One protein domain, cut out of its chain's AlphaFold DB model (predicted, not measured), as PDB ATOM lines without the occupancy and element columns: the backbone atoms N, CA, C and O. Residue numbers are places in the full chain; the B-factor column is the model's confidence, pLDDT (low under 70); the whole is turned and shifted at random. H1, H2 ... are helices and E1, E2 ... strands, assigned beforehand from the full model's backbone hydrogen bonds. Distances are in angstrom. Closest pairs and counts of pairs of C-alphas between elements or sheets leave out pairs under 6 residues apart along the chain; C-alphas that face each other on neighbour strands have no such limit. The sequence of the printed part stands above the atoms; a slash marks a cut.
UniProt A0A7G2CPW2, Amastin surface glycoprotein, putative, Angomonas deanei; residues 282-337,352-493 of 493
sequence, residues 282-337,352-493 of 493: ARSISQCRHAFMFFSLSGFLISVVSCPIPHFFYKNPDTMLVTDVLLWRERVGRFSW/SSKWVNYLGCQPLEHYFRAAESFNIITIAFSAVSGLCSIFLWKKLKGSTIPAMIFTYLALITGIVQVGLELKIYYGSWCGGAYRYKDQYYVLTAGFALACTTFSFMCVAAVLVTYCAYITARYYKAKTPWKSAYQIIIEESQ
ATOM      1  N   ALA A 282      23.916 -10.522  23.869       65.06
ATOM      2  CA  ALA A 282      25.074 -10.317  22.985       65.06
ATOM      3  C   ALA A 282      26.405 -10.901  23.524       65.06
ATOM      4  O   ALA A 282      27.311 -11.214  22.746       65.06
ATOM      5  N   ARG A 283      26.532 -11.087  24.848       72.44
ATOM      6  CA  ARG A 283      27.688 -11.750  25.473       72.44
ATOM      7  C   ARG A 283      27.780 -13.239  25.120       72.44
ATOM      8  O   ARG A 283      28.881 -13.684  24.797       72.44
ATOM      9  N   SER A 284      26.669 -13.986  25.093       74.19
ATOM     10  CA  SER A 284      26.706 -15.396  24.675       74.19
ATOM     11  C   SER A 284      26.972 -15.537  23.186       74.19
ATOM     12  O   SER A 284      27.705 -16.443  22.812       74.19
ATOM     13  N   ILE A 285      26.505 -14.605  22.345       75.94
ATOM     14  CA  ILE A 285      26.920 -14.544  20.933       75.94
ATOM     15  C   ILE A 285      28.450 -14.459  20.838       75.94
ATOM     16  O   ILE A 285      29.060 -15.245  20.118       75.94
ATOM     17  N   SER A 286      29.089 -13.551  21.583       78.81
ATOM     18  CA  SER A 286      30.555 -13.433  21.588       78.81
ATOM     19  C   SER A 286      31.234 -14.727  22.060       78.81
ATOM     20  O   SER A 286      32.109 -15.248  21.369       78.81
ATOM     21  N   GLN A 287      30.802 -15.291  23.191       81.69
ATOM     22  CA  GLN A 287      31.377 -16.520  23.753       81.69
ATOM     23  C   GLN A 287      31.190 -17.736  22.832       81.69
ATOM     24  O   GLN A 287      32.142 -18.478  22.608       81.69
ATOM     25  N   CYS A 288      30.014 -17.900  22.219       83.94
ATOM     26  CA  CYS A 288      29.745 -18.981  21.269       83.94
ATOM     27  C   CYS A 288      30.623 -18.876  20.019       83.94
ATOM     28  O   CYS A 288      31.039 -19.906  19.504       83.94
ATOM     29  N   ARG A 289      30.966 -17.664  19.555       84.69
ATOM     30  CA  ARG A 289      31.918 -17.477  18.442       84.69
ATOM     31  C   ARG A 289      33.337 -17.907  18.814       84.69
ATOM     32  O   ARG A 289      33.980 -18.572  18.011       84.69
ATOM     33  N   HIS A 290      33.804 -17.577  20.020       85.50
ATOM     34  CA  HIS A 290      35.120 -18.013  20.508       85.50
ATOM     35  C   HIS A 290      35.169 -19.537  20.689       85.50
ATOM     36  O   HIS A 290      36.108 -20.180  20.230       85.50
ATOM     37  N   ALA A 291      34.136 -20.126  21.299       87.31
ATOM     38  CA  ALA A 291      34.033 -21.572  21.469       87.31
ATOM     39  C   ALA A 291      33.931 -22.301  20.115       87.31
ATOM     40  O   ALA A 291      34.626 -23.288  19.901       87.31
ATOM     41  N   PHE A 292      33.136 -21.786  19.171       91.50
ATOM     42  CA  PHE A 292      33.057 -22.311  17.804       91.50
ATOM     43  C   PHE A 292      34.413 -22.269  17.086       91.50
ATOM     44  O   PHE A 292      34.798 -23.247  16.446       91.50
ATOM     45  N   MET A 293      35.155 -21.166  17.225       90.25
ATOM     46  CA  MET A 293      36.507 -21.044  16.681       90.25
ATOM     47  C   MET A 293      37.450 -22.088  17.277       90.25
ATOM     48  O   MET A 293      38.112 -22.804  16.533       90.25
ATOM     49  N   PHE A 294      37.450 -22.242  18.603       91.00
ATOM     50  CA  PHE A 294      38.247 -23.261  19.282       91.00
ATOM     51  C   PHE A 294      37.908 -24.679  18.794       91.00
ATOM     52  O   PHE A 294      38.784 -25.372  18.284       91.00
ATOM     53  N   PHE A 295      36.639 -25.097  18.866       93.25
ATOM     54  CA  PHE A 295      36.248 -26.461  18.493       93.25
ATOM     55  C   PHE A 295      36.452 -26.772  17.006       93.25
ATOM     56  O   PHE A 295      36.874 -27.881  16.689       93.25
ATOM     57  N   SER A 296      36.207 -25.823  16.094       92.19
ATOM     58  CA  SER A 296      36.416 -26.065  14.657       92.19
ATOM     59  C   SER A 296      37.897 -26.085  14.260       92.19
ATOM     60  O   SER A 296      38.298 -26.963  13.496       92.19
ATOM     61  N   LEU A 297      38.739 -25.206  14.824       91.88
ATOM     62  CA  LEU A 297      40.191 -25.254  14.605       91.88
ATOM     63  C   LEU A 297      40.818 -26.508  15.224       91.88
ATOM     64  O   LEU A 297      41.603 -27.183  14.562       91.88
ATOM     65  N   SER A 298      40.452 -26.867  16.457       91.31
ATOM     66  CA  SER A 298      40.919 -28.113  17.072       91.31
ATOM     67  C   SER A 298      40.422 -29.343  16.310       91.31
ATOM     68  O   SER A 298      41.208 -30.255  16.085       91.31
ATOM     69  N   GLY A 299      39.166 -29.358  15.850       91.38
ATOM     70  CA  GLY A 299      38.618 -30.436  15.022       91.38
ATOM     71  C   GLY A 299      39.405 -30.633  13.723       91.38
ATOM     72  O   GLY A 299      39.777 -31.763  13.408       91.38
ATOM     73  N   PHE A 300      39.738 -29.539  13.026       94.06
ATOM     74  CA  PHE A 300      40.614 -29.549  11.850       94.06
ATOM     75  C   PHE A 300      42.015 -30.101  12.162       94.06
ATOM     76  O   PHE A 300      42.459 -31.033  11.494       94.06
ATOM     77  N   LEU A 301      42.694 -29.573  13.188       93.75
ATOM     78  CA  LEU A 301      44.049 -30.007  13.555       93.75
ATOM     79  C   LEU A 301      44.091 -31.494  13.940       93.75
ATOM     80  O   LEU A 301      44.962 -32.225  13.473       93.75
ATOM     81  N   ILE A 302      43.121 -31.959  14.734       91.75
ATOM     82  CA  ILE A 302      42.980 -33.372  15.116       91.75
ATOM     83  C   ILE A 302      42.733 -34.247  13.877       91.75
ATOM     84  O   ILE A 302      43.324 -35.318  13.766       91.75
ATOM     85  N   SER A 303      41.946 -33.768  12.906       91.38
ATOM     86  CA  SER A 303      41.676 -34.486  11.654       91.38
ATOM     87  C   SER A 303      42.953 -34.676  10.835       91.38
ATOM     88  O   SER A 303      43.237 -35.789  10.402       91.38
ATOM     89  N   VAL A 304      43.768 -33.626  10.683       92.50
ATOM     90  CA  VAL A 304      45.068 -33.704   9.993       92.50
ATOM     91  C   VAL A 304      46.029 -34.660  10.711       92.50
ATOM     92  O   VAL A 304      46.695 -35.463  10.061       92.50
ATOM     93  N   VAL A 305      46.082 -34.612  12.047       89.19
ATOM     94  CA  VAL A 305      46.937 -35.494  12.861       89.19
ATOM     95  C   VAL A 305      46.457 -36.951  12.841       89.19
ATOM     96  O   VAL A 305      47.286 -37.850  12.950       89.19
ATOM     97  N   SER A 306      45.156 -37.206  12.650       87.31
ATOM     98  CA  SER A 306      44.609 -38.568  12.555       87.31
ATOM     99  C   SER A 306      45.185 -39.358  11.377       87.31
ATOM    100  O   SER A 306      45.521 -40.524  11.550       87.31
ATOM    101  N   CYS A 307      45.383 -38.718  10.216       83.50
ATOM    102  CA  CYS A 307      45.812 -39.386   8.987       83.50
ATOM    103  C   CYS A 307      47.085 -40.242   9.141       83.50
ATOM    104  O   CYS A 307      47.022 -41.436   8.856       83.50
ATOM    105  N   PRO A 308      48.255 -39.695   9.537       83.44
ATOM    106  CA  PRO A 308      49.506 -40.462   9.592       83.44
ATOM    107  C   PRO A 308      49.549 -41.528  10.699       83.44
ATOM    108  O   PRO A 308      50.536 -42.263  10.796       83.44
ATOM    109  N   ILE A 309      48.523 -41.607  11.549       84.12
ATOM    110  CA  ILE A 309      48.443 -42.539  12.669       84.12
ATOM    111  C   ILE A 309      47.654 -43.778  12.206       84.12
ATOM    112  O   ILE A 309      46.596 -43.631  11.598       84.12
ATOM    113  N   PRO A 310      48.123 -45.015  12.469       85.19
ATOM    114  CA  PRO A 310      47.347 -46.227  12.187       85.19
ATOM    115  C   PRO A 310      45.951 -46.132  12.798       85.19
ATOM    116  O   PRO A 310      45.838 -45.650  13.922       85.19
ATOM    117  N   HIS A 311      44.919 -46.610  12.099       86.62
ATOM    118  CA  HIS A 311      43.521 -46.666  12.563       86.62
ATOM    119  C   HIS A 311      43.164 -48.031  13.177       86.62
ATOM    120  O   HIS A 311      42.326 -48.113  14.079       86.62
ATOM    121  N   PHE A 312      43.847 -49.084  12.719       86.81
ATOM    122  CA  PHE A 312      43.795 -50.433  13.280       86.81
ATOM    123  C   PHE A 312      45.233 -50.912  13.537       86.81
ATOM    124  O   PHE A 312      46.116 -50.620  12.730       86.81
ATOM    125  N   PHE A 313      45.490 -51.650  14.619       80.75
ATOM    126  CA  PHE A 313      46.730 -52.428  14.767       80.75
ATOM    127  C   PHE A 313      46.409 -53.851  15.216       80.75
ATOM    128  O   PHE A 313      45.464 -54.055  15.966       80.75
ATOM    129  N   TYR A 314      47.213 -54.828  14.818       76.94
ATOM    130  CA  TYR A 314      47.239 -56.168  15.410       76.94
ATOM    131  C   TYR A 314      48.634 -56.435  15.967       76.94
ATOM    132  O   TYR A 314      49.622 -56.032  15.357       76.94
ATOM    133  N   LYS A 315      48.734 -57.124  17.106       71.25
ATOM    134  CA  LYS A 315      50.014 -57.580  17.653       71.25
ATOM    135  C   LYS A 315      49.996 -59.092  17.828       71.25
ATOM    136  O   LYS A 315      49.174 -59.633  18.561       71.25
ATOM    137  N   ASN A 316      50.936 -59.770  17.182       68.00
ATOM    138  CA  ASN A 316      51.115 -61.203  17.330       68.00
ATOM    139  C   ASN A 316      51.889 -61.511  18.632       68.00
ATOM    140  O   ASN A 316      52.979 -60.960  18.823       68.00
ATOM    141  N   PRO A 317      51.367 -62.375  19.525       62.16
ATOM    142  CA  PRO A 317      51.972 -62.643  20.831       62.16
ATOM    143  C   PRO A 317      53.283 -63.429  20.734       62.16
ATOM    144  O   PRO A 317      54.212 -63.151  21.490       62.16
ATOM    145  N   ASP A 318      53.375 -64.372  19.796       64.38
ATOM    146  CA  ASP A 318      54.481 -65.333  19.712       64.38
ATOM    147  C   ASP A 318      55.719 -64.733  19.035       64.38
ATOM    148  O   ASP A 318      56.856 -64.987  19.424       64.38
ATOM    149  N   THR A 319      55.494 -63.908  18.011       63.22
ATOM    150  CA  THR A 319      56.554 -63.286  17.196       63.22
ATOM    151  C   THR A 319      56.856 -61.839  17.587       63.22
ATOM    152  O   THR A 319      57.819 -61.262  17.078       63.22
ATOM    153  N   MET A 320      56.034 -61.236  18.458       63.59
ATOM    154  CA  MET A 320      56.054 -59.809  18.824       63.59
ATOM    155  C   MET A 320      55.965 -58.845  17.623       63.59
ATOM    156  O   MET A 320      56.317 -57.667  17.729       63.59
ATOM    157  N   LEU A 321      55.473 -59.330  16.478       67.62
ATOM    158  CA  LEU A 321      55.207 -58.518  15.293       67.62
ATOM    159  C   LEU A 321      53.960 -57.662  15.495       67.62
ATOM    160  O   LEU A 321      52.955 -58.134  16.027       67.62
ATOM    161  N   VAL A 322      54.021 -56.417  15.029       71.81
ATOM    162  CA  VAL A 322      52.878 -55.506  14.958       71.81
ATOM    163  C   VAL A 322      52.542 -55.250  13.493       71.81
ATOM    164  O   VAL A 322      53.428 -54.947  12.690       71.81
ATOM    165  N   THR A 323      51.258 -55.373  13.171       77.81
ATOM    166  CA  THR A 323      50.672 -55.006  11.885       77.81
ATOM    167  C   THR A 323      49.832 -53.748  12.064       77.81
ATOM    168  O   THR A 323      48.743 -53.810  12.629       77.81
ATOM    169  N   ASP A 324      50.330 -52.616  11.580       81.50
ATOM    170  CA  ASP A 324      49.620 -51.338  11.537       81.50
ATOM    171  C   ASP A 324      48.822 -51.206  10.238       81.50
ATOM    172  O   ASP A 324      49.355 -51.436   9.148       81.50
ATOM    173  N   VAL A 325      47.591 -50.712  10.333       84.00
ATOM    174  CA  VAL A 325      46.735 -50.404   9.183       84.00
ATOM    175  C   VAL A 325      46.365 -48.922   9.207       84.00
ATOM    176  O   VAL A 325      45.616 -48.457  10.069       84.00
ATOM    177  N   LEU A 326      46.901 -48.172   8.248       86.88
ATOM    178  CA  LEU A 326      46.460 -46.828   7.877       86.88
ATOM    179  C   LEU A 326      45.410 -46.945   6.763       86.88
ATOM    180  O   LEU A 326      45.376 -47.950   6.053       86.88
ATOM    181  N   LEU A 327      44.613 -45.894   6.536       85.50
ATOM    182  CA  LEU A 327      43.556 -45.906   5.511       85.50
ATOM    183  C   LEU A 327      44.066 -46.215   4.087       85.50
ATOM    184  O   LEU A 327      43.317 -46.754   3.280       85.50
ATOM    185  N   TRP A 328      45.338 -45.923   3.798       83.81
ATOM    186  CA  TRP A 328      45.975 -46.149   2.494       83.81
ATOM    187  C   TRP A 328      47.026 -47.277   2.478       83.81
ATOM    188  O   TRP A 328      47.504 -47.668   1.406       83.81
ATOM    189  N   ARG A 329      47.452 -47.794   3.644       84.25
ATOM    190  CA  ARG A 329      48.659 -48.640   3.744       84.25
ATOM    191  C   ARG A 329      48.683 -49.555   4.965       84.25
ATOM    192  O   ARG A 329      48.491 -49.107   6.089       84.25
ATOM    193  N   GLU A 330      49.065 -50.805   4.739       81.81
ATOM    194  CA  GLU A 330      49.381 -51.791   5.773       81.81
ATOM    195  C   GLU A 330      50.908 -51.869   5.980       81.81
ATOM    196  O   GLU A 330      51.701 -51.774   5.028       81.81
ATOM    197  N   ARG A 331      51.354 -52.007   7.231       79.12
ATOM    198  CA  ARG A 331      52.772 -52.123   7.617       79.12
ATOM    199  C   ARG A 331      52.927 -53.246   8.632       79.12
ATOM    200  O   ARG A 331      52.191 -53.273   9.604       79.12
ATOM    201  N   VAL A 332      53.914 -54.114   8.448       73.88
ATOM    202  CA  VAL A 332      54.275 -55.191   9.376       73.88
ATOM    203  C   VAL A 332      55.721 -54.986   9.812       73.88
ATOM    204  O   VAL A 332      56.604 -54.844   8.964       73.88
ATOM    205  N   GLY A 333      55.985 -54.994  11.116       65.56
ATOM    206  CA  GLY A 333      57.339 -54.854  11.656       65.56
ATOM    207  C   GLY A 333      57.472 -55.333  13.099       65.56
ATOM    208  O   GLY A 333      56.484 -55.638  13.767       65.56
ATOM    209  N   ARG A 334      58.711 -55.408  13.595       58.16
ATOM    210  CA  ARG A 334      58.991 -55.689  15.014       58.16
ATOM    211  C   ARG A 334      58.948 -54.390  15.813       58.16
ATOM    212  O   ARG A 334      59.761 -53.504  15.579       58.16
ATOM    213  N   PHE A 335      58.016 -54.284  16.762       53.75
ATOM    214  CA  PHE A 335      57.804 -53.058  17.539       53.75
ATOM    215  C   PHE A 335      58.332 -53.214  18.972       53.75
ATOM    216  O   PHE A 335      57.699 -53.852  19.820       53.75
ATOM    217  N   SER A 336      59.499 -52.627  19.254       48.59
ATOM    218  CA  SER A 336      60.058 -52.564  20.608       48.59
ATOM    219  C   SER A 336      59.531 -51.335  21.346       48.59
ATOM    220  O   SER A 336      59.890 -50.202  21.039       48.59
ATOM    221  N   TRP A 337      58.709 -51.557  22.372       44.53
ATOM    222  CA  TRP A 337      58.148 -50.485  23.209       44.53
ATOM    223  C   TRP A 337      59.192 -49.786  24.102       44.53
ATOM    224  O   TRP A 337      58.877 -48.773  24.722       44.53
ATOM    225  N   SER A 352      57.455 -55.910   6.126       65.00
ATOM    226  CA  SER A 352      56.616 -55.725   4.944       65.00
ATOM    227  C   SER A 352      55.856 -54.413   5.027       65.00
ATOM    228  O   SER A 352      55.417 -53.998   6.096       65.00
ATOM    229  N   SER A 353      55.626 -53.766   3.889       73.81
ATOM    230  CA  SER A 353      54.590 -52.748   3.820       73.81
ATOM    231  C   SER A 353      53.969 -52.689   2.435       73.81
ATOM    232  O   SER A 353      54.672 -52.589   1.430       73.81
ATOM    233  N   LYS A 354      52.639 -52.744   2.403       78.25
ATOM    234  CA  LYS A 354      51.829 -52.851   1.192       78.25
ATOM    235  C   LYS A 354      50.811 -51.720   1.176       78.25
ATOM    236  O   LYS A 354      50.200 -51.414   2.197       78.25
ATOM    237  N   TRP A 355      50.619 -51.097   0.021       80.19
ATOM    238  CA  TRP A 355      49.470 -50.213  -0.174       80.19
ATOM    239  C   TRP A 355      48.191 -51.048  -0.186       80.19
ATOM    240  O   TRP A 355      48.214 -52.191  -0.644       80.19
ATOM    241  N   VAL A 356      47.081 -50.465   0.263       80.88
ATOM    242  CA  VAL A 356      45.758 -51.117   0.268       80.88
ATOM    243  C   VAL A 356      45.390 -51.684  -1.113       80.88
ATOM    244  O   VAL A 356      44.839 -52.778  -1.217       80.88
ATOM    245  N   ASN A 357      45.794 -50.998  -2.184       79.56
ATOM    246  CA  ASN A 357      45.562 -51.409  -3.574       79.56
ATOM    247  C   ASN A 357      46.281 -52.718  -3.980       79.56
ATOM    248  O   ASN A 357      46.045 -53.248  -5.061       79.56
ATOM    249  N   TYR A 358      47.165 -53.250  -3.127       81.75
ATOM    250  CA  TYR A 358      47.870 -54.522  -3.323       81.75
ATOM    251  C   TYR A 358      47.444 -55.607  -2.317       81.75
ATOM    252  O   TYR A 358      48.126 -56.624  -2.186       81.75
ATOM    253  N   LEU A 359      46.312 -55.429  -1.621       79.25
ATOM    254  CA  LEU A 359      45.704 -56.467  -0.769       79.25
ATOM    255  C   LEU A 359      45.031 -57.594  -1.579       79.25
ATOM    256  O   LEU A 359      44.621 -58.602  -1.014       79.25
ATOM    257  N   GLY A 360      44.868 -57.436  -2.899       81.31
ATOM    258  CA  GLY A 360      44.219 -58.442  -3.755       81.31
ATOM    259  C   GLY A 360      42.715 -58.617  -3.497       81.31
ATOM    260  O   GLY A 360      42.118 -59.576  -3.978       81.31
ATOM    261  N   CYS A 361      42.094 -57.699  -2.750       85.31
ATOM    262  CA  CYS A 361      40.691 -57.752  -2.353       85.31
ATOM    263  C   CYS A 361      39.949 -56.476  -2.789       85.31
ATOM    264  O   CYS A 361      39.757 -55.558  -1.992       85.31
ATOM    265  N   GLN A 362      39.511 -56.426  -4.055       88.25
ATOM    266  CA  GLN A 362      38.854 -55.248  -4.651       88.25
ATOM    267  C   GLN A 362      37.692 -54.666  -3.817       88.25
ATOM    268  O   GLN A 362      37.644 -53.447  -3.656       88.25
ATOM    269  N   PRO A 363      36.770 -55.465  -3.228       88.06
ATOM    270  CA  PRO A 363      35.709 -54.902  -2.397       88.06
ATOM    271  C   PRO A 363      36.263 -54.123  -1.202       88.06
ATOM    272  O   PRO A 363      35.842 -52.997  -0.972       88.06
ATOM    273  N   LEU A 364      37.235 -54.687  -0.477       87.75
ATOM    274  CA  LEU A 364      37.848 -54.054   0.693       87.75
ATOM    275  C   LEU A 364      38.641 -52.796   0.312       87.75
ATOM    276  O   LEU A 364      38.525 -51.766   0.974       87.75
ATOM    277  N   GLU A 365      39.387 -52.861  -0.792       89.62
ATOM    278  CA  GLU A 365      40.115 -51.729  -1.369       89.62
ATOM    279  C   GLU A 365      39.191 -50.532  -1.639       89.62
ATOM    280  O   GLU A 365      39.524 -49.402  -1.276       89.62
ATOM    281  N   HIS A 366      37.999 -50.760  -2.203       91.06
ATOM    282  CA  HIS A 366      37.023 -49.691  -2.419       91.06
ATOM    283  C   HIS A 366      36.546 -49.037  -1.114       91.06
ATOM    284  O   HIS A 366      36.377 -47.818  -1.089       91.06
ATOM    285  N   TYR A 367      36.362 -49.798  -0.027       92.25
ATOM    286  CA  TYR A 367      35.974 -49.221   1.269       92.25
ATOM    287  C   TYR A 367      37.097 -48.401   1.903       92.25
ATOM    288  O   TYR A 367      36.828 -47.304   2.390       92.25
ATOM    289  N   PHE A 368      38.344 -48.874   1.854       91.69
ATOM    290  CA  PHE A 368      39.499 -48.110   2.334       91.69
ATOM    291  C   PHE A 368      39.710 -46.818   1.537       91.69
ATOM    292  O   PHE A 368      39.774 -45.747   2.136       91.69
ATOM    293  N   ARG A 369      39.712 -46.883   0.196       91.31
ATOM    294  CA  ARG A 369      39.805 -45.689  -0.666       91.31
ATOM    295  C   ARG A 369      38.659 -44.705  -0.417       91.31
ATOM    296  O   ARG A 369      38.869 -43.493  -0.459       91.31
ATOM    297  N   ALA A 370      37.447 -45.201  -0.151       92.94
ATOM    298  CA  ALA A 370      36.316 -44.355   0.220       92.94
ATOM    299  C   ALA A 370      36.538 -43.690   1.588       92.94
ATOM    300  O   ALA A 370      36.359 -42.480   1.695       92.94
ATOM    301  N   ALA A 371      36.970 -44.437   2.609       92.88
ATOM    302  CA  ALA A 371      37.272 -43.895   3.936       92.88
ATOM    303  C   ALA A 371      38.395 -42.840   3.887       92.88
ATOM    304  O   ALA A 371      38.239 -41.761   4.452       92.88
ATOM    305  N   GLU A 372      39.472 -43.100   3.139       91.88
ATOM    306  CA  GLU A 372      40.547 -42.140   2.857       91.88
ATOM    307  C   GLU A 372      40.005 -40.871   2.179       91.88
ATOM    308  O   GLU A 372      40.256 -39.760   2.646       91.88
ATOM    309  N   SER A 373      39.188 -41.026   1.131       93.75
ATOM    310  CA  SER A 373      38.571 -39.898   0.418       93.75
ATOM    311  C   SER A 373      37.673 -39.065   1.337       93.75
ATOM    312  O   SER A 373      37.771 -37.838   1.348       93.75
ATOM    313  N   PHE A 374      36.826 -39.705   2.150       94.75
ATOM    314  CA  PHE A 374      35.973 -39.010   3.116       94.75
ATOM    315  C   PHE A 374      36.776 -38.351   4.245       94.75
ATOM    316  O   PHE A 374      36.372 -37.279   4.690       94.75
ATOM    317  N   ASN A 375      37.925 -38.901   4.655       92.44
ATOM    318  CA  ASN A 375      38.836 -38.241   5.595       92.44
ATOM    319  C   ASN A 375      39.435 -36.962   4.981       92.44
ATOM    320  O   ASN A 375      39.304 -35.883   5.552       92.44
ATOM    321  N   ILE A 376      39.972 -37.036   3.756       94.38
ATOM    322  CA  ILE A 376      40.514 -35.867   3.033       94.38
ATOM    323  C   ILE A 376      39.441 -34.776   2.846       94.38
ATOM    324  O   ILE A 376      39.703 -33.596   3.089       94.38
ATOM    325  N   ILE A 377      38.216 -35.156   2.470       94.94
ATOM    326  CA  ILE A 377      37.092 -34.217   2.330       94.94
ATOM    327  C   ILE A 377      36.698 -33.619   3.695       94.94
ATOM    328  O   ILE A 377      36.455 -32.415   3.788       94.94
ATOM    329  N   THR A 378      36.687 -34.420   4.765       94.81
ATOM    330  CA  THR A 378      36.402 -33.949   6.133       94.81
ATOM    331  C   THR A 378      37.459 -32.960   6.615       94.81
ATOM    332  O   THR A 378      37.098 -31.930   7.188       94.81
ATOM    333  N   ILE A 379      38.739 -33.195   6.317       94.62
ATOM    334  CA  ILE A 379      39.832 -32.245   6.572       94.62
ATOM    335  C   ILE A 379      39.595 -30.943   5.807       94.62
ATOM    336  O   ILE A 379      39.657 -29.872   6.409       94.62
ATOM    337  N   ALA A 380      39.273 -31.011   4.512       95.69
ATOM    338  CA  ALA A 380      39.035 -29.828   3.686       95.69
ATOM    339  C   ALA A 380      37.850 -28.988   4.196       95.69
ATOM    340  O   ALA A 380      37.981 -27.775   4.380       95.69
ATOM    341  N   PHE A 381      36.705 -29.610   4.497       96.06
ATOM    342  CA  PHE A 381      35.554 -28.897   5.057       96.06
ATOM    343  C   PHE A 381      35.811 -28.384   6.481       96.06
ATOM    344  O   PHE A 381      35.389 -27.272   6.801       96.06
ATOM    345  N   SER A 382      36.560 -29.118   7.309       93.50
ATOM    346  CA  SER A 382      36.971 -28.647   8.640       93.50
ATOM    347  C   SER A 382      37.926 -27.454   8.551       93.50
ATOM    348  O   SER A 382      37.777 -26.505   9.315       93.50
ATOM    349  N   ALA A 383      38.843 -27.435   7.576       93.88
ATOM    350  CA  ALA A 383      39.732 -26.305   7.312       93.88
ATOM    351  C   ALA A 383      38.942 -25.050   6.908       93.88
ATOM    352  O   ALA A 383      39.119 -23.984   7.500       93.88
ATOM    353  N   VAL A 384      38.014 -25.173   5.950       94.06
ATOM    354  CA  VAL A 384      37.161 -24.050   5.517       94.06
ATOM    355  C   VAL A 384      36.233 -23.590   6.647       94.06
ATOM    356  O   VAL A 384      36.056 -22.387   6.840       94.06
ATOM    357  N   SER A 385      35.696 -24.516   7.446       92.38
ATOM    358  CA  SER A 385      34.940 -24.197   8.662       92.38
ATOM    359  C   SER A 385      35.794 -23.424   9.674       92.38
ATOM    360  O   SER A 385      35.337 -22.419  10.216       92.38
ATOM    361  N   GLY A 386      37.046 -23.843   9.885       88.81
ATOM    362  CA  GLY A 386      38.028 -23.161  10.725       88.81
ATOM    363  C   GLY A 386      38.319 -21.737  10.243       88.81
ATOM    364  O   GLY A 386      38.229 -20.799  11.034       88.81
ATOM    365  N   LEU A 387      38.545 -21.533   8.942       91.25
ATOM    366  CA  LEU A 387      38.703 -20.195   8.351       91.25
ATOM    367  C   LEU A 387      37.446 -19.331   8.544       91.25
ATOM    368  O   LEU A 387      37.534 -18.192   9.006       91.25
ATOM    369  N   CYS A 388      36.258 -19.889   8.288       88.81
ATOM    370  CA  CYS A 388      34.992 -19.199   8.542       88.81
ATOM    371  C   CYS A 388      34.812 -18.841  10.026       88.81
ATOM    372  O   CYS A 388      34.232 -17.800  10.332       88.81
ATOM    373  N   SER A 389      35.327 -19.657  10.948       85.88
ATOM    374  CA  SER A 389      35.284 -19.394  12.388       85.88
ATOM    375  C   SER A 389      36.174 -18.222  12.814       85.88
ATOM    376  O   SER A 389      35.745 -17.412  13.636       85.88
ATOM    377  N   ILE A 390      37.349 -18.062  12.192       86.56
ATOM    378  CA  ILE A 390      38.229 -16.903  12.397       86.56
ATOM    379  C   ILE A 390      37.516 -15.635  11.907       86.56
ATOM    380  O   ILE A 390      37.469 -14.636  12.625       86.56
ATOM    381  N   PHE A 391      36.868 -15.687  10.737       85.94
ATOM    382  CA  PHE A 391      36.082 -14.554  10.235       85.94
ATOM    383  C   PHE A 391      34.882 -14.218  11.139       85.94
ATOM    384  O   PHE A 391      34.599 -13.047  11.405       85.94
ATOM    385  N   LEU A 392      34.200 -15.239  11.667       82.88
ATOM    386  CA  LEU A 392      33.095 -15.096  12.618       82.88
ATOM    387  C   LEU A 392      33.561 -14.446  13.936       82.88
ATOM    388  O   LEU A 392      32.873 -13.571  14.477       82.88
ATOM    389  N   TRP A 393      34.739 -14.846  14.431       80.56
ATOM    390  CA  TRP A 393      35.397 -14.299  15.619       80.56
ATOM    391  C   TRP A 393      35.794 -12.829  15.431       80.56
ATOM    392  O   TRP A 393      35.408 -11.993  16.252       80.56
ATOM    393  N   LYS A 394      36.403 -12.484  14.285       81.38
ATOM    394  CA  LYS A 394      36.637 -11.101  13.815       81.38
ATOM    395  C   LYS A 394      35.350 -10.296  13.551       81.38
ATOM    396  O   LYS A 394      35.408  -9.117  13.229       81.38
ATOM    397  N   LYS A 395      34.166 -10.897  13.746       74.62
ATOM    398  CA  LYS A 395      32.829 -10.291  13.576       74.62
ATOM    399  C   LYS A 395      32.507  -9.875  12.133       74.62
ATOM    400  O   LYS A 395      31.597  -9.068  11.926       74.62
ATOM    401  N   LEU A 396      33.180 -10.462  11.142       71.25
ATOM    402  CA  LEU A 396      32.965 -10.160   9.728       71.25
ATOM    403  C   LEU A 396      31.551 -10.566   9.286       71.25
ATOM    404  O   LEU A 396      31.088 -11.687   9.523       71.25
ATOM    405  N   LYS A 397      30.838  -9.623   8.660       68.69
ATOM    406  CA  LYS A 397      29.422  -9.767   8.291       68.69
ATOM    407  C   LYS A 397      29.253 -10.813   7.182       68.69
ATOM    408  O   LYS A 397      30.005 -10.815   6.218       68.69
ATOM    409  N   GLY A 398      28.249 -11.681   7.311       70.50
ATOM    410  CA  GLY A 398      27.946 -12.750   6.343       70.50
ATOM    411  C   GLY A 398      28.636 -14.097   6.615       70.50
ATOM    412  O   GLY A 398      28.124 -15.120   6.173       70.50
ATOM    413  N   SER A 399      29.708 -14.132   7.417       79.62
ATOM    414  CA  SER A 399      30.492 -15.349   7.721       79.62
ATOM    415  C   SER A 399      29.700 -16.502   8.365       79.62
ATOM    416  O   SER A 399      30.056 -17.665   8.188       79.62
ATOM    417  N   THR A 400      28.598 -16.213   9.067       81.44
ATOM    418  CA  THR A 400      27.798 -17.213   9.800       81.44
ATOM    419  C   THR A 400      27.169 -18.285   8.908       81.44
ATOM    420  O   THR A 400      27.087 -19.437   9.322       81.44
ATOM    421  N   ILE A 401      26.711 -17.938   7.700       84.44
ATOM    422  CA  ILE A 401      26.042 -18.902   6.810       84.44
ATOM    423  C   ILE A 401      27.058 -19.886   6.197       84.44
ATOM    424  O   ILE A 401      26.853 -21.089   6.362       84.44
ATOM    425  N   PRO A 402      28.182 -19.435   5.598       87.19
ATOM    426  CA  PRO A 402      29.277 -20.323   5.209       87.19
ATOM    427  C   PRO A 402      29.795 -21.175   6.372       87.19
ATOM    428  O   PRO A 402      29.938 -22.383   6.209       87.19
ATOM    429  N   ALA A 403      29.992 -20.584   7.561       88.62
ATOM    430  CA  ALA A 403      30.421 -21.320   8.751       88.62
ATOM    431  C   ALA A 403      29.485 -22.500   9.064       88.62
ATOM    432  O   ALA A 403      29.960 -23.627   9.190       88.62
ATOM    433  N   MET A 404      28.166 -22.269   9.127       89.44
ATOM    434  CA  MET A 404      27.185 -23.344   9.328       89.44
ATOM    435  C   MET A 404      27.291 -24.420   8.243       89.44
ATOM    436  O   MET A 404      27.422 -25.594   8.577       89.44
ATOM    437  N   ILE A 405      27.271 -24.032   6.961       92.81
ATOM    438  CA  ILE A 405      27.285 -24.977   5.833       92.81
ATOM    439  C   ILE A 405      28.525 -25.877   5.890       92.81
ATOM    440  O   ILE A 405      28.385 -27.098   5.872       92.81
ATOM    441  N   PHE A 406      29.726 -25.308   6.021       94.06
ATOM    442  CA  PHE A 406      30.958 -26.102   6.052       94.06
ATOM    443  C   PHE A 406      31.107 -26.934   7.332       94.06
ATOM    444  O   PHE A 406      31.598 -28.058   7.252       94.06
ATOM    445  N   THR A 407      30.608 -26.459   8.483       94.00
ATOM    446  CA  THR A 407      30.567 -27.278   9.711       94.00
ATOM    447  C   THR A 407      29.656 -28.495   9.531       94.00
ATOM    448  O   THR A 407      30.042 -29.610   9.879       94.00
ATOM    449  N   TYR A 408      28.461 -28.308   8.956       94.88
ATOM    450  CA  TYR A 408      27.527 -29.407   8.697       94.88
ATOM    451  C   TYR A 408      28.042 -30.380   7.632       94.88
ATOM    452  O   TYR A 408      27.889 -31.586   7.804       94.88
ATOM    453  N   LEU A 409      28.692 -29.893   6.572       95.69
ATOM    454  CA  LEU A 409      29.321 -30.758   5.571       95.69
ATOM    455  C   LEU A 409      30.444 -31.606   6.185       95.69
ATOM    456  O   LEU A 409      30.426 -32.819   6.002       95.69
ATOM    457  N   ALA A 410      31.344 -31.009   6.974       94.38
ATOM    458  CA  ALA A 410      32.391 -31.741   7.694       94.38
ATOM    459  C   ALA A 410      31.821 -32.793   8.666       94.38
ATOM    460  O   ALA A 410      32.360 -33.890   8.793       94.38
ATOM    461  N   LEU A 411      30.706 -32.483   9.333       94.06
ATOM    462  CA  LEU A 411      30.006 -33.412  10.221       94.06
ATOM    463  C   LEU A 411      29.395 -34.596   9.455       94.06
ATOM    464  O   LEU A 411      29.511 -35.737   9.904       94.06
ATOM    465  N   ILE A 412      28.783 -34.342   8.292       95.88
ATOM    466  CA  ILE A 412      28.207 -35.376   7.417       95.88
ATOM    467  C   ILE A 412      29.306 -36.264   6.814       95.88
ATOM    468  O   ILE A 412      29.145 -37.481   6.756       95.88
ATOM    469  N   THR A 413      30.439 -35.700   6.395       95.81
ATOM    470  CA  THR A 413      31.543 -36.508   5.856       95.81
ATOM    471  C   THR A 413      32.277 -37.274   6.954       95.81
ATOM    472  O   THR A 413      32.616 -38.435   6.740       95.81
ATOM    473  N   GLY A 414      32.417 -36.694   8.151       93.38
ATOM    474  CA  GLY A 414      33.012 -37.354   9.313       93.38
ATOM    475  C   GLY A 414      32.195 -38.547   9.822       93.38
ATOM    476  O   GLY A 414      32.766 -39.601  10.096       93.38
ATOM    477  N   ILE A 415      30.859 -38.448   9.890       94.56
ATOM    478  CA  ILE A 415      30.023 -39.604  10.273       94.56
ATOM    479  C   ILE A 415      30.065 -40.718   9.215       94.56
ATOM    480  O   ILE A 415      30.084 -41.897   9.571       94.56
ATOM    481  N   VAL A 416      30.145 -40.369   7.925       96.00
ATOM    482  CA  VAL A 416      30.324 -41.353   6.843       96.00
ATOM    483  C   VAL A 416      31.701 -42.015   6.931       96.00
ATOM    484  O   VAL A 416      31.770 -43.238   6.850       96.00
ATOM    485  N   GLN A 417      32.773 -41.254   7.169       94.62
ATOM    486  CA  GLN A 417      34.120 -41.789   7.390       94.62
ATOM    487  C   GLN A 417      34.139 -42.801   8.545       94.62
ATOM    488  O   GLN A 417      34.511 -43.953   8.336       94.62
ATOM    489  N   VAL A 418      33.679 -42.410   9.740       94.19
ATOM    490  CA  VAL A 418      33.646 -43.298  10.917       94.19
ATOM    491  C   VAL A 418      32.784 -44.538  10.646       94.19
ATOM    492  O   VAL A 418      33.166 -45.649  11.010       94.19
ATOM    493  N   GLY A 419      31.656 -44.388   9.942       95.00
ATOM    494  CA  GLY A 419      30.820 -45.511   9.514       95.00
ATOM    495  C   GLY A 419      31.519 -46.471   8.541       95.00
ATOM    496  O   GLY A 419      31.355 -47.687   8.663       95.00
ATOM    497  N   LEU A 420      32.323 -45.956   7.605       94.50
ATOM    498  CA  LEU A 420      33.133 -46.765   6.687       94.50
ATOM    499  C   LEU A 420      34.266 -47.487   7.425       94.50
ATOM    500  O   LEU A 420      34.449 -48.681   7.207       94.50
ATOM    501  N   GLU A 421      34.973 -46.813   8.334       93.19
ATOM    502  CA  GLU A 421      36.034 -47.415   9.155       93.19
ATOM    503  C   GLU A 421      35.493 -48.540  10.053       93.19
ATOM    504  O   GLU A 421      36.042 -49.643  10.068       93.19
ATOM    505  N   LEU A 422      34.351 -48.323  10.715       93.38
ATOM    506  CA  LEU A 422      33.662 -49.370  11.478       93.38
ATOM    507  C   LEU A 422      33.192 -50.529  10.588       93.38
ATOM    508  O   LEU A 422      33.241 -51.685  11.011       93.38
ATOM    509  N   LYS A 423      32.759 -50.252   9.352       92.88
ATOM    510  CA  LYS A 423      32.357 -51.288   8.390       92.88
ATOM    511  C   LYS A 423      33.546 -52.098   7.869       92.88
ATOM    512  O   LYS A 423      33.401 -53.303   7.694       92.88
ATOM    513  N   ILE A 424      34.705 -51.475   7.654       90.75
ATOM    514  CA  ILE A 424      35.965 -52.170   7.351       90.75
ATOM    515  C   ILE A 424      36.313 -53.108   8.509       90.75
ATOM    516  O   ILE A 424      36.499 -54.303   8.289       90.75
ATOM    517  N   TYR A 425      36.319 -52.575   9.735       89.25
ATOM    518  CA  TYR A 425      36.732 -53.273  10.951       89.25
ATOM    519  C   TYR A 425      35.847 -54.478  11.312       89.25
ATOM    520  O   TYR A 425      36.358 -55.569  11.573       89.25
ATOM    521  N   TYR A 426      34.520 -54.299  11.307       87.19
ATOM    522  CA  TYR A 426      33.543 -55.352  11.621       87.19
ATOM    523  C   TYR A 426      33.127 -56.205  10.411       87.19
ATOM    524  O   TYR A 426      32.387 -57.174  10.577       87.19
ATOM    525  N   GLY A 427      33.552 -55.842   9.200       86.06
ATOM    526  CA  GLY A 427      33.221 -56.560   7.974       86.06
ATOM    527  C   GLY A 427      34.030 -57.846   7.790       86.06
ATOM    528  O   GLY A 427      35.153 -57.979   8.277       86.06
ATOM    529  N   SER A 428      33.459 -58.781   7.032       84.75
ATOM    530  CA  SER A 428      34.161 -59.961   6.522       84.75
ATOM    531  C   SER A 428      34.330 -59.817   5.016       84.75
ATOM    532  O   SER A 428      33.344 -59.657   4.294       84.75
ATOM    533  N   TRP A 429      35.575 -59.847   4.544       86.62
ATOM    534  CA  TRP A 429      35.923 -59.500   3.168       86.62
ATOM    535  C   TRP A 429      36.670 -60.636   2.468       86.62
ATOM    536  O   TRP A 429      37.419 -61.386   3.095       86.62
ATOM    537  N   CYS A 430      36.448 -60.762   1.155       86.12
ATOM    538  CA  CYS A 430      37.086 -61.743   0.267       86.12
ATOM    539  C   CYS A 430      37.150 -63.165   0.851       86.12
ATOM    540  O   CYS A 430      38.216 -63.686   1.161       86.12
ATOM    541  N   GLY A 431      35.975 -63.772   1.057       75.81
ATOM    542  CA  GLY A 431      35.857 -65.128   1.611       75.81
ATOM    543  C   GLY A 431      36.240 -65.251   3.091       75.81
ATOM    544  O   GLY A 431      36.347 -66.361   3.596       75.81
ATOM    545  N   GLY A 432      36.445 -64.130   3.791       71.88
ATOM    546  CA  GLY A 432      36.912 -64.101   5.175       71.88
ATOM    547  C   GLY A 432      38.434 -64.023   5.326       71.88
ATOM    548  O   GLY A 432      38.914 -64.128   6.452       71.88
ATOM    549  N   ALA A 433      39.184 -63.806   4.238       73.00
ATOM    550  CA  ALA A 433      40.632 -63.575   4.286       73.00
ATOM    551  C   ALA A 433      41.002 -62.331   5.119       73.00
ATOM    552  O   ALA A 433      42.007 -62.333   5.829       73.00
ATOM    553  N   TYR A 434      40.153 -61.299   5.072       77.00
ATOM    554  CA  TYR A 434      40.272 -60.091   5.886       77.00
ATOM    555  C   TYR A 434      39.042 -59.957   6.785       77.00
ATOM    556  O   TYR A 434      37.920 -59.774   6.302       77.00
ATOM    557  N   ARG A 435      39.260 -60.066   8.097       79.81
ATOM    558  CA  ARG A 435      38.245 -59.973   9.156       79.81
ATOM    559  C   ARG A 435      38.869 -59.285  10.367       79.81
ATOM    560  O   ARG A 435      39.083 -59.930  11.385       79.81
ATOM    561  N   TYR A 436      39.212 -58.002  10.253       79.50
ATOM    562  CA  TYR A 436      40.061 -57.293  11.225       79.50
ATOM    563  C   TYR A 436      39.658 -57.532  12.692       79.50
ATOM    564  O   TYR A 436      40.488 -57.960  13.491       79.50
ATOM    565  N   LYS A 437      38.376 -57.377  13.037       79.06
ATOM    566  CA  LYS A 437      37.870 -57.649  14.393       79.06
ATOM    567  C   LYS A 437      38.028 -59.111  14.851       79.06
ATOM    568  O   LYS A 437      38.317 -59.350  16.020       79.06
ATOM    569  N   ASP A 438      37.840 -60.084  13.961       71.31
ATOM    570  CA  ASP A 438      37.962 -61.516  14.288       71.31
ATOM    571  C   ASP A 438      39.422 -62.012  14.205       71.31
ATOM    572  O   ASP A 438      39.765 -63.045  14.766       71.31
ATOM    573  N   GLN A 439      40.292 -61.248  13.539       71.88
ATOM    574  CA  GLN A 439      41.752 -61.392  13.511       71.88
ATOM    575  C   GLN A 439      42.437 -60.584  14.632       71.88
ATOM    576  O   GLN A 439      43.651 -60.406  14.607       71.88
ATOM    577  N   TYR A 440      41.668 -60.102  15.615       73.38
ATOM    578  CA  TYR A 440      42.150 -59.418  16.822       73.38
ATOM    579  C   TYR A 440      42.906 -58.110  16.576       73.38
ATOM    580  O   TYR A 440      43.755 -57.713  17.370       73.38
ATOM    581  N   TYR A 441      42.564 -57.407  15.495       76.38
ATOM    582  CA  TYR A 441      42.948 -56.009  15.361       76.38
ATOM    583  C   TYR A 441      42.197 -55.161  16.390       76.38
ATOM    584  O   TYR A 441      41.041 -55.423  16.712       76.38
ATOM    585  N   VAL A 442      42.858 -54.110  16.855       79.88
ATOM    586  CA  VAL A 442      42.409 -53.163  17.871       79.88
ATOM    587  C   VAL A 442      42.137 -51.821  17.200       79.88
ATOM    588  O   VAL A 442      42.892 -51.406  16.319       79.88
ATOM    589  N   LEU A 443      41.081 -51.121  17.624       84.19
ATOM    590  CA  LEU A 443      40.833 -49.726  17.243       84.19
ATOM    591  C   LEU A 443      41.789 -48.806  18.011       84.19
ATOM    592  O   LEU A 443      41.920 -48.905  19.231       84.19
ATOM    593  N   THR A 444      42.466 -47.914  17.301       83.50
ATOM    594  CA  THR A 444      43.677 -47.238  17.795       83.50
ATOM    595  C   THR A 444      43.479 -45.730  17.993       83.50
ATOM    596  O   THR A 444      42.387 -45.185  17.824       83.50
ATOM    597  N   ALA A 445      44.581 -45.023  18.271       83.44
ATOM    598  CA  ALA A 445      44.629 -43.566  18.272       83.44
ATOM    599  C   ALA A 445      44.129 -42.921  16.959       83.44
ATOM    600  O   ALA A 445      43.446 -41.908  17.046       83.44
ATOM    601  N   GLY A 446      44.391 -43.480  15.769       86.44
ATOM    602  CA  GLY A 446      43.924 -42.896  14.496       86.44
ATOM    603  C   GLY A 446      42.394 -42.851  14.410       86.44
ATOM    604  O   GLY A 446      41.804 -41.784  14.236       86.44
ATOM    605  N   PHE A 447      41.747 -43.990  14.683       90.44
ATOM    606  CA  PHE A 447      40.287 -44.097  14.767       90.44
ATOM    607  C   PHE A 447      39.704 -43.213  15.889       90.44
ATOM    608  O   PHE A 447      38.692 -42.530  15.703       90.44
ATOM    609  N   ALA A 448      40.355 -43.180  17.058       89.19
ATOM    610  CA  ALA A 448      39.924 -42.352  18.183       89.19
ATOM    611  C   ALA A 448      40.014 -40.843  17.878       89.19
ATOM    612  O   ALA A 448      39.120 -40.085  18.261       89.19
ATOM    613  N   LEU A 449      41.048 -40.398  17.158       90.75
ATOM    614  CA  LEU A 449      41.197 -39.011  16.712       90.75
ATOM    615  C   LEU A 449      40.133 -38.651  15.667       90.75
ATOM    616  O   LEU A 449      39.503 -37.606  15.809       90.75
ATOM    617  N   ALA A 450      39.829 -39.534  14.708       91.69
ATOM    618  CA  ALA A 450      38.720 -39.336  13.765       91.69
ATOM    619  C   ALA A 450      37.362 -39.176  14.489       91.69
ATOM    620  O   ALA A 450      36.614 -38.226  14.236       91.69
ATOM    621  N   CYS A 451      37.077 -40.031  15.480       92.75
ATOM    622  CA  CYS A 451      35.889 -39.906  16.336       92.75
ATOM    623  C   CYS A 451      35.889 -38.614  17.179       92.75
ATOM    624  O   CYS A 451      34.832 -38.024  17.429       92.75
ATOM    625  N   THR A 452      37.067 -38.149  17.603       91.88
ATOM    626  CA  THR A 452      37.235 -36.897  18.358       91.88
ATOM    627  C   THR A 452      36.968 -35.681  17.470       91.88
ATOM    628  O   THR A 452      36.206 -34.804  17.874       91.88
ATOM    629  N   THR A 453      37.489 -35.653  16.237       92.25
ATOM    630  CA  THR A 453      37.162 -34.635  15.224       92.25
ATOM    631  C   THR A 453      35.661 -34.572  14.972       92.25
ATOM    632  O   THR A 453      35.083 -33.489  15.067       92.25
ATOM    633  N   PHE A 454      35.003 -35.711  14.727       93.38
ATOM    634  CA  PHE A 454      33.546 -35.760  14.566       93.38
ATOM    635  C   PHE A 454      32.821 -35.154  15.782       93.38
ATOM    636  O   PHE A 454      31.956 -34.292  15.629       93.38
ATOM    637  N   SER A 455      33.227 -35.532  16.997       93.44
ATOM    638  CA  SER A 455      32.643 -35.017  18.244       93.44
ATOM    639  C   SER A 455      32.842 -33.503  18.413       93.44
ATOM    640  O   SER A 455      31.920 -32.797  18.823       93.44
ATOM    641  N   PHE A 456      34.015 -32.977  18.052       93.50
ATOM    642  CA  PHE A 456      34.311 -31.542  18.103       93.50
ATOM    643  C   PHE A 456      33.483 -30.770  17.070       93.50
ATOM    644  O   PHE A 456      32.934 -29.715  17.392       93.50
ATOM    645  N   MET A 457      33.311 -31.319  15.864       94.06
ATOM    646  CA  MET A 457      32.466 -30.722  14.828       94.06
ATOM    647  C   MET A 457      30.971 -30.776  15.185       94.06
ATOM    648  O   MET A 457      30.253 -29.828  14.877       94.06
ATOM    649  N   CYS A 458      30.505 -31.789  15.926       93.75
ATOM    650  CA  CYS A 458      29.165 -31.799  16.534       93.75
ATOM    651  C   CYS A 458      28.961 -30.624  17.503       93.75
ATOM    652  O   CYS A 458      27.974 -29.893  17.392       93.75
ATOM    653  N   VAL A 459      29.902 -30.399  18.427       92.56
ATOM    654  CA  VAL A 459      29.834 -29.268  19.370       92.56
ATOM    655  C   VAL A 459      29.909 -27.932  18.624       92.56
ATOM    656  O   VAL A 459      29.112 -27.030  18.891       92.56
ATOM    657  N   ALA A 460      30.798 -27.815  17.635       91.94
ATOM    658  CA  ALA A 460      30.903 -26.640  16.777       91.94
ATOM    659  C   ALA A 460      29.581 -26.351  16.035       91.94
ATOM    660  O   ALA A 460      29.113 -25.213  16.061       91.94
ATOM    661  N   ALA A 461      28.935 -27.372  15.454       93.62
ATOM    662  CA  ALA A 461      27.659 -27.251  14.742       93.62
ATOM    663  C   ALA A 461      26.539 -26.718  15.650       93.62
ATOM    664  O   ALA A 461      25.801 -25.808  15.260       93.62
ATOM    665  N   VAL A 462      26.442 -27.226  16.884       91.69
ATOM    666  CA  VAL A 462      25.483 -26.734  17.885       91.69
ATOM    667  C   VAL A 462      25.764 -25.269  18.239       91.69
ATOM    668  O   VAL A 462      24.842 -24.452  18.231       91.69
ATOM    669  N   LEU A 463      27.027 -24.904  18.487       90.56
ATOM    670  CA  LEU A 463      27.424 -23.539  18.857       90.56
ATOM    671  C   LEU A 463      27.150 -22.510  17.750       90.56
ATOM    672  O   LEU A 463      26.604 -21.439  18.033       90.56
ATOM    673  N   VAL A 464      27.489 -22.816  16.492       89.50
ATOM    674  CA  VAL A 464      27.243 -21.897  15.368       89.50
ATOM    675  C   VAL A 464      25.748 -21.767  15.068       89.50
ATOM    676  O   VAL A 464      25.272 -20.655  14.832       89.50
ATOM    677  N   THR A 465      24.982 -22.855  15.189       90.31
ATOM    678  CA  THR A 465      23.520 -22.847  15.011       90.31
ATOM    679  C   THR A 465      22.825 -22.044  16.107       90.31
ATOM    680  O   THR A 465      21.962 -21.216  15.818       90.31
ATOM    681  N   TYR A 466      23.248 -22.202  17.364       86.50
ATOM    682  CA  TYR A 466      22.761 -21.402  18.489       86.50
ATOM    683  C   TYR A 466      23.099 -19.911  18.320       86.50
ATOM    684  O   TYR A 466      22.232 -19.049  18.479       86.50
ATOM    685  N   CYS A 467      24.330 -19.595  17.899       84.06
ATOM    686  CA  CYS A 467      24.750 -18.230  17.572       84.06
ATOM    687  C   CYS A 467      23.899 -17.623  16.442       84.06
ATOM    688  O   CYS A 467      23.455 -16.474  16.552       84.06
ATOM    689  N   ALA A 468      23.641 -18.375  15.367       83.94
ATOM    690  CA  ALA A 468      22.795 -17.944  14.257       83.94
ATOM    691  C   ALA A 468      21.342 -17.716  14.704       83.94
ATOM    692  O   ALA A 468      20.763 -16.677  14.388       83.94
ATOM    693  N   TYR A 469      20.787 -18.629  15.505       84.25
ATOM    694  CA  TYR A 469      19.436 -18.544  16.055       84.25
ATOM    695  C   TYR A 469      19.233 -17.308  16.945       84.25
ATOM    696  O   TYR A 469      18.294 -16.546  16.711       84.25
ATOM    697  N   ILE A 470      20.122 -17.046  17.917       78.62
ATOM    698  CA  ILE A 470      20.029 -15.835  18.755       78.62
ATOM    699  C   ILE A 470      20.168 -14.578  17.890       78.62
ATOM    700  O   ILE A 470      19.378 -13.642  18.036       78.62
ATOM    701  N   THR A 471      21.124 -14.562  16.955       76.69
ATOM    702  CA  THR A 471      21.326 -13.414  16.058       76.69
ATOM    703  C   THR A 471      20.058 -13.137  15.237       76.69
ATOM    704  O   THR A 471      19.575 -12.010  15.222       76.69
ATOM    705  N   ALA A 472      19.446 -14.160  14.633       74.94
ATOM    706  CA  ALA A 472      18.226 -14.016  13.840       74.94
ATOM    707  C   ALA A 472      16.977 -13.664  14.674       74.94
ATOM    708  O   ALA A 472      16.094 -12.949  14.191       74.94
ATOM    709  N   ARG A 473      16.881 -14.158  15.917       73.12
ATOM    710  CA  ARG A 473      15.714 -13.953  16.791       73.12
ATOM    711  C   ARG A 473      15.718 -12.590  17.485       73.12
ATOM    712  O   ARG A 473      14.654 -11.984  17.590       73.12
ATOM    713  N   TYR A 474      16.881 -12.113  17.933       68.62
ATOM    714  CA  TYR A 474      17.003 -10.917  18.781       68.62
ATOM    715  C   TYR A 474      17.746  -9.746  18.123       68.62
ATOM    716  O   TYR A 474      17.530  -8.603  18.508       68.62
ATOM    717  N   TYR A 475      18.571 -10.002  17.103       66.69
ATOM    718  CA  TYR A 475      19.403  -8.998  16.436       66.69
ATOM    719  C   TYR A 475      19.103  -8.957  14.929       66.69
ATOM    720  O   TYR A 475      19.989  -9.152  14.097       66.69
ATOM    721  N   LYS A 476      17.832  -8.691  14.575       54.56
ATOM    722  CA  LYS A 476      17.301  -8.591  13.193       54.56
ATOM    723  C   LYS A 476      17.848  -7.394  12.383       54.56
ATOM    724  O   LYS A 476      17.099  -6.682  11.716       54.56
ATOM    725  N   ALA A 477      19.158  -7.187  12.375       52.44
ATOM    726  CA  ALA A 477      19.820  -6.282  11.450       52.44
ATOM    727  C   ALA A 477      19.907  -6.938  10.061       52.44
ATOM    728  O   ALA A 477      20.906  -7.582   9.730       52.44
ATOM    729  N   LYS A 478      18.865  -6.763   9.230       46.84
ATOM    730  CA  LYS A 478      18.953  -7.004   7.779       46.84
ATOM    731  C   LYS A 478      20.051  -6.097   7.214       46.84
ATOM    732  O   LYS A 478      19.807  -4.931   6.934       46.84
ATOM    733  N   THR A 479      21.260  -6.626   7.075       46.41
ATOM    734  CA  THR A 479      22.394  -5.925   6.469       46.41
ATOM    735  C   THR A 479      22.988  -6.799   5.366       46.41
ATOM    736  O   THR A 479      23.024  -8.022   5.527       46.41
ATOM    737  N   PRO A 480      23.376  -6.210   4.221       48.78
ATOM    738  CA  PRO A 480      23.829  -6.974   3.066       48.78
ATOM    739  C   PRO A 480      25.137  -7.718   3.359       48.78
ATOM    740  O   PRO A 480      25.929  -7.314   4.215       48.78
ATOM    741  N   TRP A 481      25.353  -8.815   2.632       49.25
ATOM    742  CA  TRP A 481      26.617  -9.548   2.662       49.25
ATOM    743  C   TRP A 481      27.754  -8.641   2.186       49.25
ATOM    744  O   TRP A 481      27.611  -7.941   1.184       49.25
ATOM    745  N   LYS A 482      28.889  -8.675   2.892       57.50
ATOM    746  CA  LYS A 482      30.118  -8.018   2.445       57.50
ATOM    747  C   LYS A 482      30.888  -8.937   1.499       57.50
ATOM    748  O   LYS A 482      30.971 -10.141   1.732       57.50
ATOM    749  N   SER A 483      31.460  -8.357   0.449       56.22
ATOM    750  CA  SER A 483      32.374  -9.049  -0.466       56.22
ATOM    751  C   SER A 483      33.712  -9.341   0.225       56.22
ATOM    752  O   SER A 483      34.171  -8.539   1.038       56.22
ATOM    753  N   ALA A 484      34.387 -10.436  -0.141       55.69
ATOM    754  CA  ALA A 484      35.732 -10.754   0.354       55.69
ATOM    755  C   ALA A 484      36.746  -9.615   0.108       55.69
ATOM    756  O   ALA A 484      37.629  -9.387   0.927       55.69
ATOM    757  N   TYR A 485      36.565  -8.836  -0.962       57.78
ATOM    758  CA  TYR A 485      37.370  -7.643  -1.240       57.78
ATOM    759  C   TYR A 485      37.160  -6.534  -0.191       57.78
ATOM    760  O   TYR A 485      38.120  -5.936   0.283       57.78
ATOM    761  N   GLN A 486      35.914  -6.312   0.242       59.91
ATOM    762  CA  GLN A 486      35.588  -5.350   1.306       59.91
ATOM    763  C   GLN A 486      36.144  -5.797   2.666       59.91
ATOM    764  O   GLN A 486      36.517  -4.958   3.476       59.91
ATOM    765  N   ILE A 487      36.219  -7.111   2.901       57.22
ATOM    766  CA  ILE A 487      36.809  -7.701   4.110       57.22
ATOM    767  C   ILE A 487      38.324  -7.454   4.162       57.22
ATOM    768  O   ILE A 487      38.836  -7.062   5.203       57.22
ATOM    769  N   ILE A 488      39.030  -7.662   3.045       57.97
ATOM    770  CA  ILE A 488      40.485  -7.458   2.969       57.97
ATOM    771  C   ILE A 488      40.843  -5.978   3.156       57.97
ATOM    772  O   ILE A 488      41.798  -5.674   3.864       57.97
ATOM    773  N   ILE A 489      40.055  -5.059   2.583       62.81
ATOM    774  CA  ILE A 489      40.273  -3.615   2.754       62.81
ATOM    775  C   ILE A 489      40.110  -3.194   4.224       62.81
ATOM    776  O   ILE A 489      40.960  -2.469   4.734       62.81
ATOM    777  N   GLU A 490      39.076  -3.677   4.922       58.31
ATOM    778  CA  GLU A 490      38.811  -3.313   6.327       58.31
ATOM    779  C   GLU A 490      39.822  -3.871   7.345       58.31
ATOM    780  O   GLU A 490      39.882  -3.355   8.452       58.31
ATOM    781  N   GLU A 491      40.606  -4.899   7.003       51.44
ATOM    782  CA  GLU A 491      41.728  -5.389   7.834       51.44
ATOM    783  C   GLU A 491      43.092  -4.811   7.384       51.44
ATOM    784  O   GLU A 491      44.118  -5.117   7.987       51.44
ATOM    785  N   SER A 492      43.116  -3.991   6.324       50.66
ATOM    786  CA  SER A 492      44.312  -3.279   5.833       50.66
ATOM    787  C   SER A 492      44.386  -1.804   6.266       50.66
ATOM    788  O   SER A 492      45.329  -1.105   5.892       50.66
ATOM    789  N   GLN A 493      43.387  -1.350   7.032       43.38
ATOM    790  CA  GLN A 493      43.285  -0.036   7.677       43.38
ATOM    791  C   GLN A 493      43.397  -0.186   9.197       43.38
ATOM    792  O   GLN A 493      44.000   0.721   9.810       43.38
TER     793      GLN A 493
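This is residues 282 to 337 and 352 to 493 of the 493 residues of the protein "Amastin surface glycoprotein, putative" of Angomonas deanei (UniProt A0A7G2CPW2). Four long helices, H1 to H4, stand side by side as an up-and-down bundle, each running against the one before it, with a small four-stranded sheet at one end and the short helix H5 apart from the bundle near the other. The printed part has 198 residues, with five named helices and four named strands in the order H1 E1 E2 E3 E4 H2 H3 H4 H5; the class is mixed. The sheet runs E1 E2 E3 E4, all antiparallel. The whole is loose, with a radius of gyration of the C-alphas of 20.9 A, and only just elongated, spanning 67 by 34 by 29 A.

Find C-alpha 282 at (25.074, -10.317, 22.985); there H1, residues 282 to 306, begins its 35.9 A. Next come E1, residues 312 to 315, E2, 321 to 326, E3, 329 to 334, and E4, 352 to 355. Then read H2, residues 362 to 393, 45.8 A; H3, 400 to 426, 38.6 A; H4, 445 to 474, 42.8 A; and H5, 484 to 490, ending at (38.811, -3.313, 6.327).

H1 touches H4, closest at C-alphas 299 and 453, 4.4 A, and H2, at C-alphas 293 and 389, 4.8 A. H2 and H3 form a helical hairpin at a shallow tilt of 25 degrees, closest at C-alphas 378 and 410, 4.8 A. H3 and H4 form another, at C-alphas 414 and 454, 5.5 A. In H1 to H5 every O i to N i+4 pair is within hydrogen-bond range. E1 E2 E3 are a meander, antiparallel neighbours in turn: look for N 314 and O 323, 2.9 A, and N 324 and O 331, 2.8 A. For E3 and E4 take N 330 and O 354, 2.8 A. H4 only grazes the sheet with residues 445 to 447.

C-alphas 318 and 478 are farthest apart, 69.3 A. Residues 338 to 351 are not printed, a gap of 19.1 A between C-alphas 337 and 352. The H3 to H4 link is long. Confidence is under 70 in 34 residues, among them 474 to 493.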